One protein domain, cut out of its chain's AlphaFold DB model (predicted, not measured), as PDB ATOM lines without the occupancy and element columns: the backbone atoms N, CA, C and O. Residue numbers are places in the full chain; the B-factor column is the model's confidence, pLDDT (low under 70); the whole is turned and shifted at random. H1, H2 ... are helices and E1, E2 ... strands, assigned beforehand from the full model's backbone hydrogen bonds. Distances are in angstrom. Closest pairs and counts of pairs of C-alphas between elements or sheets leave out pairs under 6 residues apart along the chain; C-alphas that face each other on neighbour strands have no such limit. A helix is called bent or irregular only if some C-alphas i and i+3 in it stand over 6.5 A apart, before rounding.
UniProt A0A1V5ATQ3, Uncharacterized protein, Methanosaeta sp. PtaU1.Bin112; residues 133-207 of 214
ATOM      1  N   THR A 133     -54.649  -1.329   6.877       77.44
ATOM      2  CA  THR A 133     -53.860  -1.280   8.107       77.44
ATOM      3  C   THR A 133     -53.421  -2.678   8.509       77.44
ATOM      4  O   THR A 133     -54.224  -3.610   8.513       77.44
ATOM      5  N   TYR A 134     -52.149  -2.806   8.861       77.81
ATOM      6  CA  TYR A 134     -51.512  -4.047   9.282       77.81
ATOM      7  C   TYR A 134     -50.837  -3.836  10.634       77.81
ATOM      8  O   TYR A 134     -50.343  -2.746  10.913       77.81
ATOM      9  N   SER A 135     -50.789  -4.880  11.454       77.06
ATOM     10  CA  SER A 135     -49.982  -4.904  12.672       77.06
ATOM     11  C   SER A 135     -48.937  -5.995  12.518       77.06
ATOM     12  O   SER A 135     -49.287  -7.130  12.198       77.06
ATOM     13  N   ASP A 136     -47.668  -5.656  12.713       75.12
ATOM     14  CA  ASP A 136     -46.604  -6.650  12.794       75.12
ATOM     15  C   ASP A 136     -46.777  -7.444  14.103       75.12
ATOM     16  O   ASP A 136     -46.743  -6.836  15.178       75.12
ATOM     17  N   PRO A 137     -46.995  -8.770  14.043       67.75
ATOM     18  CA  PRO A 137     -47.244  -9.583  15.230       67.75
ATOM     19  C   PRO A 137     -46.024  -9.691  16.151       67.75
ATOM     20  O   PRO A 137     -46.195  -9.978  17.330       67.75
ATOM     21  N   LEU A 138     -44.808  -9.471  15.641       72.44
ATOM     22  CA  LEU A 138     -43.583  -9.578  16.430       72.44
ATOM     23  C   LEU A 138     -43.229  -8.257  17.118       72.44
ATOM     24  O   LEU A 138     -42.762  -8.252  18.252       72.44
ATOM     25  N   THR A 139     -43.416  -7.134  16.423       75.19
ATOM     26  CA  THR A 139     -42.961  -5.818  16.906       75.19
ATOM     27  C   THR A 139     -44.090  -4.922  17.409       75.19
ATOM     28  O   THR A 139     -43.822  -3.867  17.981       75.19
ATOM     29  N   GLY A 140     -45.353  -5.283  17.160       71.62
ATOM     30  CA  GLY A 140     -46.511  -4.426  17.435       71.62
ATOM     31  C   GLY A 140     -46.561  -3.164  16.564       71.62
ATOM     32  O   GLY A 140     -47.412  -2.297  16.774       71.62
ATOM     33  N   LYS A 141     -45.656  -3.036  15.584       79.69
ATOM     34  CA  LYS A 141     -45.584  -1.894  14.674       79.69
ATOM     35  C   LYS A 141     -46.824  -1.871  13.790       79.69
ATOM     36  O   LYS A 141     -47.110  -2.836  13.078       79.69
ATOM     37  N   LYS A 142     -47.537  -0.747  13.790       81.94
ATOM     38  CA  LYS A 142     -48.718  -0.556  12.939       81.94
ATOM     39  C   LYS A 142     -48.280   0.044  11.610       81.94
ATOM     40  O   LYS A 142     -47.461   0.956  11.576       81.94
ATOM     41  N   ILE A 143     -48.792  -0.473  10.502       85.62
ATOM     42  CA  ILE A 143     -48.469  -0.032   9.144       85.62
ATOM     43  C   ILE A 143     -49.764   0.390   8.468       85.62
ATOM     44  O   ILE A 143     -50.709  -0.390   8.398       85.62
ATOM     45  N   TYR A 144     -49.775   1.603   7.934       86.12
ATOM     46  CA  TYR A 144     -50.904   2.237   7.271       86.12
ATOM     47  C   TYR A 144     -50.562   2.439   5.798       86.12
ATOM     48  O   TYR A 144     -49.499   2.971   5.476       86.12
ATOM     49  N   VAL A 145     -51.441   2.005   4.898       87.44
ATOM     50  CA  VAL A 145     -51.237   2.044   3.445       87.44
ATOM     51  C   VAL A 145     -52.441   2.698   2.782       87.44
ATOM     52  O   VAL A 145     -53.520   2.117   2.752       87.44
ATOM     53  N   PHE A 146     -52.256   3.891   2.227       86.81
ATOM     54  CA  PHE A 146     -53.292   4.619   1.501       86.81
ATOM     55  C   PHE A 146     -53.353   4.161   0.053       86.81
ATOM     56  O   PHE A 146     -52.328   4.051  -0.636       86.81
ATOM     57  N   LEU A 147     -54.574   3.916  -0.404       83.06
ATOM     58  CA  LEU A 147     -54.881   3.425  -1.733       83.06
ATOM     59  C   LEU A 147     -55.431   4.554  -2.596       83.06
ATOM     60  O   LEU A 147     -56.151   5.438  -2.137       83.06
ATOM     61  N   ASN A 148     -55.086   4.518  -3.876       82.00
ATOM     62  CA  ASN A 148     -55.645   5.439  -4.843       82.00
ATOM     63  C   ASN A 148     -57.133   5.089  -5.030       82.00
ATOM     64  O   ASN A 148     -57.440   3.936  -5.344       82.00
ATOM     65  N   PRO A 149     -58.053   6.056  -4.880       73.62
ATOM     66  CA  PRO A 149     -59.489   5.793  -4.928       73.62
ATOM     67  C   PRO A 149     -59.978   5.274  -6.288       73.62
ATOM     68  O   PRO A 149     -61.032   4.656  -6.361       73.62
ATOM     69  N   THR A 150     -59.232   5.499  -7.374       76.38
ATOM     70  CA  THR A 150     -59.648   5.118  -8.732       76.38
ATOM     71  C   THR A 150     -59.221   3.705  -9.125       76.38
ATOM     72  O   THR A 150     -59.914   3.048  -9.893       76.38
ATOM     73  N   ASN A 151     -58.062   3.233  -8.660       78.56
ATOM     74  CA  ASN A 151     -57.486   1.954  -9.105       78.56
ATOM     75  C   ASN A 151     -57.036   1.041  -7.958       78.56
ATOM     76  O   ASN A 151     -56.418   0.005  -8.211       78.56
ATOM     77  N   SER A 152     -57.296   1.446  -6.715       74.69
ATOM     78  CA  SER A 152     -56.954   0.727  -5.487       74.69
ATOM     79  C   SER A 152     -55.466   0.393  -5.332       74.69
ATOM     80  O   SER A 152     -55.104  -0.446  -4.507       74.69
ATOM     81  N   LYS A 153     -54.570   1.039  -6.095       81.69
ATOM     82  CA  LYS A 153     -53.121   0.841  -5.962       81.69
ATOM     83  C   LYS A 153     -52.579   1.664  -4.792       81.69
ATOM     84  O   LYS A 153     -52.964   2.826  -4.648       81.69
ATOM     85  N   PRO A 154     -51.662   1.111  -3.981       85.00
ATOM     86  CA  PRO A 154     -51.054   1.850  -2.884       85.00
ATOM     87  C   PRO A 154     -50.216   3.013  -3.422       85.00
ATOM     88  O   PRO A 154     -49.388   2.818  -4.313       85.00
ATOM     89  N   PHE A 155     -50.420   4.213  -2.878       87.31
ATOM     90  CA  PHE A 155     -49.655   5.409  -3.263       87.31
ATOM     91  C   PHE A 155     -48.863   6.016  -2.103       87.31
ATOM     92  O   PHE A 155     -47.873   6.706  -2.340       87.31
ATOM     93  N   PHE A 156     -49.265   5.760  -0.857       90.50
ATOM     94  CA  PHE A 156     -48.554   6.251   0.318       90.50
ATOM     95  C   PHE A 156     -48.609   5.240   1.460       90.50
ATOM     96  O   PHE A 156     -49.593   4.519   1.620       90.50
ATOM     97  N   ARG A 157     -47.544   5.180   2.260       91.38
ATOM     98  CA  ARG A 157     -47.444   4.287   3.414       91.38
ATOM     99  C   ARG A 157     -46.670   4.956   4.535       91.38
ATOM    100  O   ARG A 157     -45.583   5.480   4.302       91.38
ATOM    101  N   TYR A 158     -47.190   4.842   5.748       91.44
ATOM    102  CA  TYR A 158     -46.469   5.186   6.966       91.44
ATOM    103  C   TYR A 158     -46.626   4.080   8.004       91.44
ATOM    104  O   TYR A 158     -47.445   3.174   7.868       91.44
ATOM    105  N   SER A 159     -45.811   4.135   9.041       90.12
ATOM    106  CA  SER A 159     -45.837   3.182  10.134       90.12
ATOM    107  C   SER A 159     -45.728   3.889  11.472       90.12
ATOM    108  O   SER A 159     -45.123   4.955  11.551       90.12
ATOM    109  N   THR A 160     -46.320   3.308  12.509       89.31
ATOM    110  CA  THR A 160     -46.278   3.853  13.860       89.31
ATOM    111  C   THR A 160     -45.727   2.844  14.847       89.31
ATOM    112  O   THR A 160     -45.976   1.638  14.751       89.31
ATOM    113  N   TYR A 161     -44.932   3.352  15.778       87.69
ATOM    114  CA  TYR A 161     -44.350   2.582  16.867       87.69
ATOM    115  C   TYR A 161     -44.092   3.503  18.066       87.69
ATOM    116  O   TYR A 161     -43.834   4.694  17.872       87.69
ATOM    117  N   PRO A 162     -44.182   2.991  19.301       86.81
ATOM    118  CA  PRO A 162     -43.742   3.730  20.474       86.81
ATOM    119  C   PRO A 162     -42.210   3.828  20.476       86.81
ATOM    120  O   PRO A 162     -41.516   2.826  20.305       86.81
ATOM    121  N   ASP A 163     -41.668   5.029  20.664       85.44
ATOM    122  CA  ASP A 163     -40.233   5.221  20.864       85.44
ATOM    123  C   ASP A 163     -39.814   4.571  22.194       85.44
ATOM    124  O   ASP A 163     -40.336   4.958  23.242       85.44
ATOM    125  N   PRO A 164     -38.857   3.626  22.202       82.38
ATOM    126  CA  PRO A 164     -38.430   2.943  23.423       82.38
ATOM    127  C   PRO A 164     -37.834   3.880  24.482       82.38
ATOM    128  O   PRO A 164     -37.770   3.506  25.651       82.38
ATOM    129  N   LYS A 165     -37.375   5.080  24.106       87.19
ATOM    130  CA  LYS A 165     -36.771   6.039  25.044       87.19
ATOM    131  C   LYS A 165     -37.789   6.972  25.682       87.19
ATOM    132  O   LYS A 165     -37.647   7.315  26.851       87.19
ATOM    133  N   THR A 166     -38.768   7.427  24.906       87.25
ATOM    134  CA  THR A 166     -39.721   8.458  25.341       87.25
ATOM    135  C   THR A 166     -41.129   7.921  25.576       87.25
ATOM    136  O   THR A 166     -41.937   8.607  26.191       87.25
ATOM    137  N   GLY A 167     -41.443   6.721  25.084       84.19
ATOM    138  CA  GLY A 167     -42.792   6.153  25.065       84.19
ATOM    139  C   GLY A 167     -43.747   6.852  24.090       84.19
ATOM    140  O   GLY A 167     -44.888   6.420  23.938       84.19
ATOM    141  N   ASN A 168     -43.303   7.918  23.415       87.69
ATOM    142  CA  ASN A 168     -44.132   8.684  22.493       87.69
ATOM    143  C   ASN A 168     -44.341   7.925  21.186       87.69
ATOM    144  O   ASN A 168     -43.449   7.230  20.700       87.69
ATOM    145  N   LEU A 169     -45.515   8.098  20.584       86.38
ATOM    146  CA  LEU A 169     -45.812   7.501  19.291       86.38
ATOM    147  C   LEU A 169     -45.038   8.232  18.183       86.38
ATOM    148  O   LEU A 169     -45.188   9.441  18.002       86.38
ATOM    149  N   VAL A 170     -44.230   7.489  17.432       92.38
ATOM    150  CA  VAL A 170     -43.475   7.989  16.279       92.38
ATOM    151  C   VAL A 170     -44.155   7.544  14.996       92.38
ATOM    152  O   VAL A 170     -44.582   6.397  14.879       92.38
ATOM    153  N   TYR A 171     -44.212   8.444  14.019       92.69
ATOM    154  CA  TYR A 171     -44.705   8.192  12.670       92.69
ATOM    155  C   TYR A 171     -43.512   8.134  11.710       92.69
ATOM    156  O   TYR A 171     -42.890   9.157  11.444       92.69
ATOM    157  N   SER A 172     -43.183   6.952  11.187       92.56
ATOM    158  CA  SER A 172     -42.116   6.752  10.192       92.56
ATOM    159  C   SER A 172     -42.701   6.522   8.803       92.56
ATOM    160  O   SER A 172     -43.563   5.653   8.622       92.56
ATOM    161  N   TYR A 173     -42.225   7.268   7.811       92.94
ATOM    162  CA  TYR A 173     -42.587   7.090   6.407       92.94
ATOM    163  C   TYR A 173     -41.414   7.410   5.482       92.94
ATOM    164  O   TYR A 173     -40.464   8.089   5.859       92.94
ATOM    165  N   ILE A 174     -41.502   6.928   4.244       90.94
ATOM    166  CA  ILE A 174     -40.574   7.311   3.180       90.94
ATOM    167  C   ILE A 174     -41.167   8.528   2.485       90.94
ATOM    168  O   ILE A 174     -42.279   8.457   1.958       90.94
ATOM    169  N   ASP A 175     -40.447   9.642   2.494       86.69
ATOM    170  CA  ASP A 175     -40.845  10.838   1.768       86.69
ATOM    171  C   ASP A 175     -40.883  10.533   0.261       86.69
ATOM    172  O   ASP A 175     -39.854  10.186  -0.321       86.69
ATOM    173  N   PRO A 176     -42.043  10.652  -0.400       80.56
ATOM    174  CA  PRO A 176     -42.181  10.335  -1.816       80.56
ATOM    175  C   PRO A 176     -41.441  11.319  -2.730       80.56
ATOM    176  O   PRO A 176     -41.225  11.000  -3.897       80.56
ATOM    177  N   MET A 177     -41.068  12.506  -2.238       80.31
ATOM    178  CA  MET A 177     -40.315  13.497  -3.011       80.31
ATOM    179  C   MET A 177     -38.809  13.242  -2.944       80.31
ATOM    180  O   MET A 177     -38.109  13.452  -3.929       80.31
ATOM    181  N   THR A 178     -38.307  12.800  -1.788       85.00
ATOM    182  CA  THR A 178     -36.861  12.650  -1.543       85.00
ATOM    183  C   THR A 178     -36.392  11.199  -1.452       85.00
ATOM    184  O   THR A 178     -35.193  10.939  -1.505       85.00
ATOM    185  N   GLY A 179     -37.308  10.240  -1.308       86.00
ATOM    186  CA  GLY A 179     -37.014   8.823  -1.086       86.00
ATOM    187  C   GLY A 179     -36.397   8.516   0.282       86.00
ATOM    188  O   GLY A 179     -35.984   7.382   0.522       86.00
ATOM    189  N   LYS A 180     -36.305   9.504   1.178       89.81
ATOM    190  CA  LYS A 180     -35.658   9.367   2.484       89.81
ATOM    191  C   LYS A 180     -36.671   8.989   3.561       89.81
ATOM    192  O   LYS A 180     -37.802   9.464   3.552       89.81
ATOM    193  N   GLU A 181     -36.248   8.167   4.516       91.69
ATOM    194  CA  GLU A 181     -37.042   7.899   5.714       91.69
ATOM    195  C   GLU A 181     -37.102   9.139   6.622       91.69
ATOM    196  O   GLU A 181     -36.078   9.758   6.934       91.69
ATOM    197  N   ILE A 182     -38.315   9.495   7.040       92.75
ATOM    198  CA  ILE A 182     -38.620  10.604   7.940       92.75
ATOM    199  C   ILE A 182     -39.384  10.059   9.145       92.75
ATOM    200  O   ILE A 182     -40.367   9.339   8.985       92.75
ATOM    201  N   ASN A 183     -38.947  10.460  10.341       92.75
ATOM    202  CA  ASN A 183     -39.668  10.249  11.592       92.75
ATOM    203  C   ASN A 183     -40.344  11.560  12.012       92.75
ATOM    204  O   ASN A 183     -39.679  12.590  12.122       92.75
ATOM    205  N   ALA A 184     -41.648  11.514  12.262       89.69
ATOM    206  CA  ALA A 184     -42.473  12.643  12.670       89.69
ATOM    207  C   ALA A 184     -43.208  12.349  13.986       89.69
ATOM    208  O   ALA A 184     -43.458  11.195  14.338       89.69
ATOM    209  N   SER A 185     -43.579  13.408  14.707       87.81
ATOM    210  CA  SER A 185     -44.375  13.338  15.941       87.81
ATOM    211  C   SER A 185     -45.887  13.303  15.694       87.81
ATOM    212  O   SER A 185     -46.662  13.185  16.637       87.81
ATOM    213  N   SER A 186     -46.323  13.440  14.441       87.19
ATOM    214  CA  SER A 186     -47.729  13.437  14.039       87.19
ATOM    215  C   SER A 186     -47.915  12.735  12.697       87.19
ATOM    216  O   SER A 186     -46.975  12.610  11.909       87.19
ATOM    217  N   ALA A 187     -49.148  12.304  12.420       86.38
ATOM    218  CA  ALA A 187     -49.496  11.696  11.142       86.38
ATOM    219  C   ALA A 187     -49.252  12.675   9.973       86.38
ATOM    220  O   ALA A 187     -49.596  13.855  10.088       86.38
ATOM    221  N   PRO A 188     -48.706  12.211   8.833       88.25
ATOM    222  CA  PRO A 188     -48.363  13.064   7.691       88.25
ATOM    223  C   PRO A 188     -49.592  13.384   6.812       88.25
ATOM    224  O   PRO A 188     -49.574  13.172   5.601       88.25
ATOM    225  N   ILE A 189     -50.678  13.874   7.419       85.69
ATOM    226  CA  ILE A 189     -51.973  14.099   6.751       85.69
ATOM    227  C   ILE A 189     -51.862  15.132   5.622       85.69
ATOM    228  O   ILE A 189     -52.350  14.891   4.518       85.69
ATOM    229  N   ASP A 190     -51.150  16.235   5.850       86.94
ATOM    230  CA  ASP A 190     -50.958  17.277   4.832       86.94
ATOM    231  C   ASP A 190     -50.220  16.745   3.598       86.94
ATOM    232  O   ASP A 190     -50.573  17.055   2.459       86.94
ATOM    233  N   LEU A 191     -49.222  15.885   3.821       88.12
ATOM    234  CA  LEU A 191     -48.477  15.230   2.750       88.12
ATOM    235  C   LEU A 191     -49.374  14.269   1.962       88.12
ATOM    236  O   LEU A 191     -49.314  14.251   0.733       88.12
ATOM    237  N   ILE A 192     -50.222  13.502   2.649       88.00
ATOM    238  CA  ILE A 192     -51.188  12.598   2.012       88.00
ATOM    239  C   ILE A 192     -52.144  13.397   1.118       88.00
ATOM    240  O   ILE A 192     -52.283  13.078  -0.064       88.00
ATOM    241  N   ASN A 193     -52.726  14.483   1.629       86.06
ATOM    242  CA  ASN A 193     -53.637  15.340   0.867       86.06
ATOM    243  C   ASN A 193     -52.951  15.994  -0.344       86.06
ATOM    244  O   ASN A 193     -53.521  16.040  -1.437       86.06
ATOM    245  N   LEU A 194     -51.698  16.436  -0.191       87.62
ATOM    246  CA  LEU A 194     -50.898  16.977  -1.292       87.62
ATOM    247  C   LEU A 194     -50.695  15.947  -2.417       87.62
ATOM    248  O   LEU A 194     -50.808  16.280  -3.600       87.62
ATOM    249  N   LEU A 195     -50.389  14.695  -2.065       86.75
ATOM    250  CA  LEU A 195     -50.193  13.611  -3.032       86.75
ATOM    251  C   LEU A 195     -51.488  13.277  -3.771       86.75
ATOM    252  O   LEU A 195     -51.466  13.100  -4.988       86.75
ATOM    253  N   VAL A 196     -52.614  13.253  -3.061       84.31
ATOM    254  CA  VAL A 196     -53.936  13.036  -3.662       84.31
ATOM    255  C   VAL A 196     -54.268  14.129  -4.669       84.31
ATOM    256  O   VAL A 196     -54.690  13.814  -5.779       84.31
ATOM    257  N   GLY A 197     -54.005  15.398  -4.341       80.19
ATOM    258  CA  GLY A 197     -54.195  16.512  -5.274       80.19
ATOM    259  C   GLY A 197     -53.395  16.340  -6.571       80.19
ATOM    260  O   GLY A 197     -53.920  16.571  -7.661       80.19
ATOM    261  N   LYS A 198     -52.148  15.853  -6.485       79.69
ATOM    262  CA  LYS A 198     -51.326  15.541  -7.671       79.69
ATOM    263  C   LYS A 198     -51.895  14.384  -8.492       79.69
ATOM    264  O   LYS A 198     -51.923  14.472  -9.717       79.69
ATOM    265  N   ILE A 199     -52.364  13.325  -7.834       75.06
ATOM    266  CA  ILE A 199     -52.981  12.164  -8.492       75.06
ATOM    267  C   ILE A 199     -54.263  12.582  -9.228       75.06
ATOM    268  O   ILE A 199     -54.437  12.226 -10.392       75.06
ATOM    269  N   ALA A 200     -55.122  13.379  -8.588       67.75
ATOM    270  CA  ALA A 200     -56.354  13.895  -9.186       67.75
ATOM    271  C   ALA A 200     -56.081  14.846 -10.368       67.75
ATOM    272  O   ALA A 200     -56.779  14.814 -11.380       67.75
ATOM    273  N   GLY A 201     -55.029  15.666 -10.277       61.84
ATOM    274  CA  GLY A 201     -54.589  16.511 -11.389       61.84
ATOM    275  C   GLY A 201     -54.082  15.706 -12.594       61.84
ATOM    276  O   GLY A 201     -54.363  16.066 -13.736       61.84
ATOM    277  N   GLN A 202     -53.379  14.592 -12.361       58.72
ATOM    278  CA  GLN A 202     -52.898  13.700 -13.423       58.72
ATOM    279  C   GLN A 202     -54.028  12.924 -14.109       58.72
ATOM    280  O   GLN A 202     -53.992  12.759 -15.328       58.72
ATOM    281  N   THR A 203     -55.043  12.467 -13.370       54.12
ATOM    282  CA  THR A 203     -56.208  11.798 -13.971       54.12
ATOM    283  C   THR A 203     -57.052  12.761 -14.803       54.12
ATOM    284  O   THR A 203     -57.481  12.381 -15.890       54.12
ATOM    285  N   ALA A 204     -57.208  14.018 -14.372       50.06
ATOM    286  CA  ALA A 204     -57.866  15.057 -15.170       50.06
ATOM    287  C   ALA A 204     -57.101  15.367 -16.471       50.06
ATOM    288  O   ALA A 204     -57.711  15.497 -17.529       50.06
ATOM    289  N   TYR A 205     -55.764  15.417 -16.428       40.00
ATOM    290  CA  TYR A 205     -54.941  15.612 -17.629       40.00
ATOM    291  C   TYR A 205     -54.945  14.389 -18.561       40.00
ATOM    292  O   TYR A 205     -54.874  14.541 -19.774       40.00
ATOM    293  N   SER A 206     -55.055  13.176 -18.010       44.53
ATOM    294  CA  SER A 206     -55.098  11.927 -18.782       44.53
ATOM    295  C   SER A 206     -56.449  11.659 -19.457       44.53
ATOM    296  O   SER A 206     -56.500  10.827 -20.362       44.53
ATOM    297  N   GLN A 207     -57.536  12.298 -19.015       43.53
ATOM    298  CA  GLN A 207     -58.860  12.168 -19.641       43.53
ATOM    299  C   GLN A 207     -59.087  13.162 -20.788       43.53
ATOM    300  O   GLN A 207     -60.009  12.975 -21.583       43.53
TER     301      GLN A 207
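This is residues 133 to 207 of the 214 residues of an uncharacterized protein of Methanosaeta sp. PtaU1.Bin112 (UniProt A0A1V5ATQ3). The model is a strongly twisted wall of five antiparallel strands, laid side by side in the order in which they follow along the printed part, with one long helix, H1, that only grazes the wall with residues 191 to 199. The longest dimension runs from the turn between E3 and E4, at Lys 165, to the last residue of H1. The printed part has 75 residues, with E1, E2, E3, E4, E5 and then H1 along it; the sheet's order is E1 - E2 - E3 - E4 - E5, and the class is mixed, helices and strands. The whole is loose, with a radius of gyration of the C-alphas of 14.4 A, and its outline is a rod of 49 by 23 by 18 A.

The strands form a meander, each the antiparallel neighbour of the one before. E1, residues 133 to 135, is an edge strand and forms a hairpin with E2, residues 142 to 147; N 143 and O 134 are 2.8 A apart, within hydrogen-bond range. E2 forms a hairpin with E3, residues 154 to 162, their directions at 163 degrees, with N 144 and O 158 within hydrogen-bond range at 2.8 A. E3 forms a hairpin with E4, residues 169 to 174, at 149 degrees; N 159 and O 172 are within range at 2.7 A. E4 forms a hairpin with the other edge strand, E5, residues 181 to 184, with N 184 and O 171 within range at 2.8 A. E1 is apart from E4 and E5, and E2 is apart from E5. From edge to edge the strands' lines turn by 92 degrees. H1, residues 189 to 207, is on the sheet but only grazes it; its closest C-alphas to E3 are those of Ile 192 and Phe 156, 7.1 A apart. In H1 every O i to N i+4 pair is within hydrogen-bond range.

E1 begins at C-alpha 133, (-53.860, -1.280, 8.107), and is 7.0 A long from first to last C-alpha. E2 measures 16.4 A, E3, the longest strand with nine residues, 24.5 A, E4 16.9 A and E5 10.0 A. E3 ends at C-alpha 162, (-43.742, 3.730, 20.474). H1 measures 27.3 A and ends at C-alpha 207, (-58.860, 12.168, -19.641); it is not bent.

The two C-alphas farthest apart are those of Lys 165 and Gln 207, at 50.2 A. The printed part has no cut. The link from E5 to H1 is tight, the other four are short, and no link is long. The mean pLDDT of the printed part is 81.2; residue 137 and residues 200 to 207, which belong to H1, are under 70.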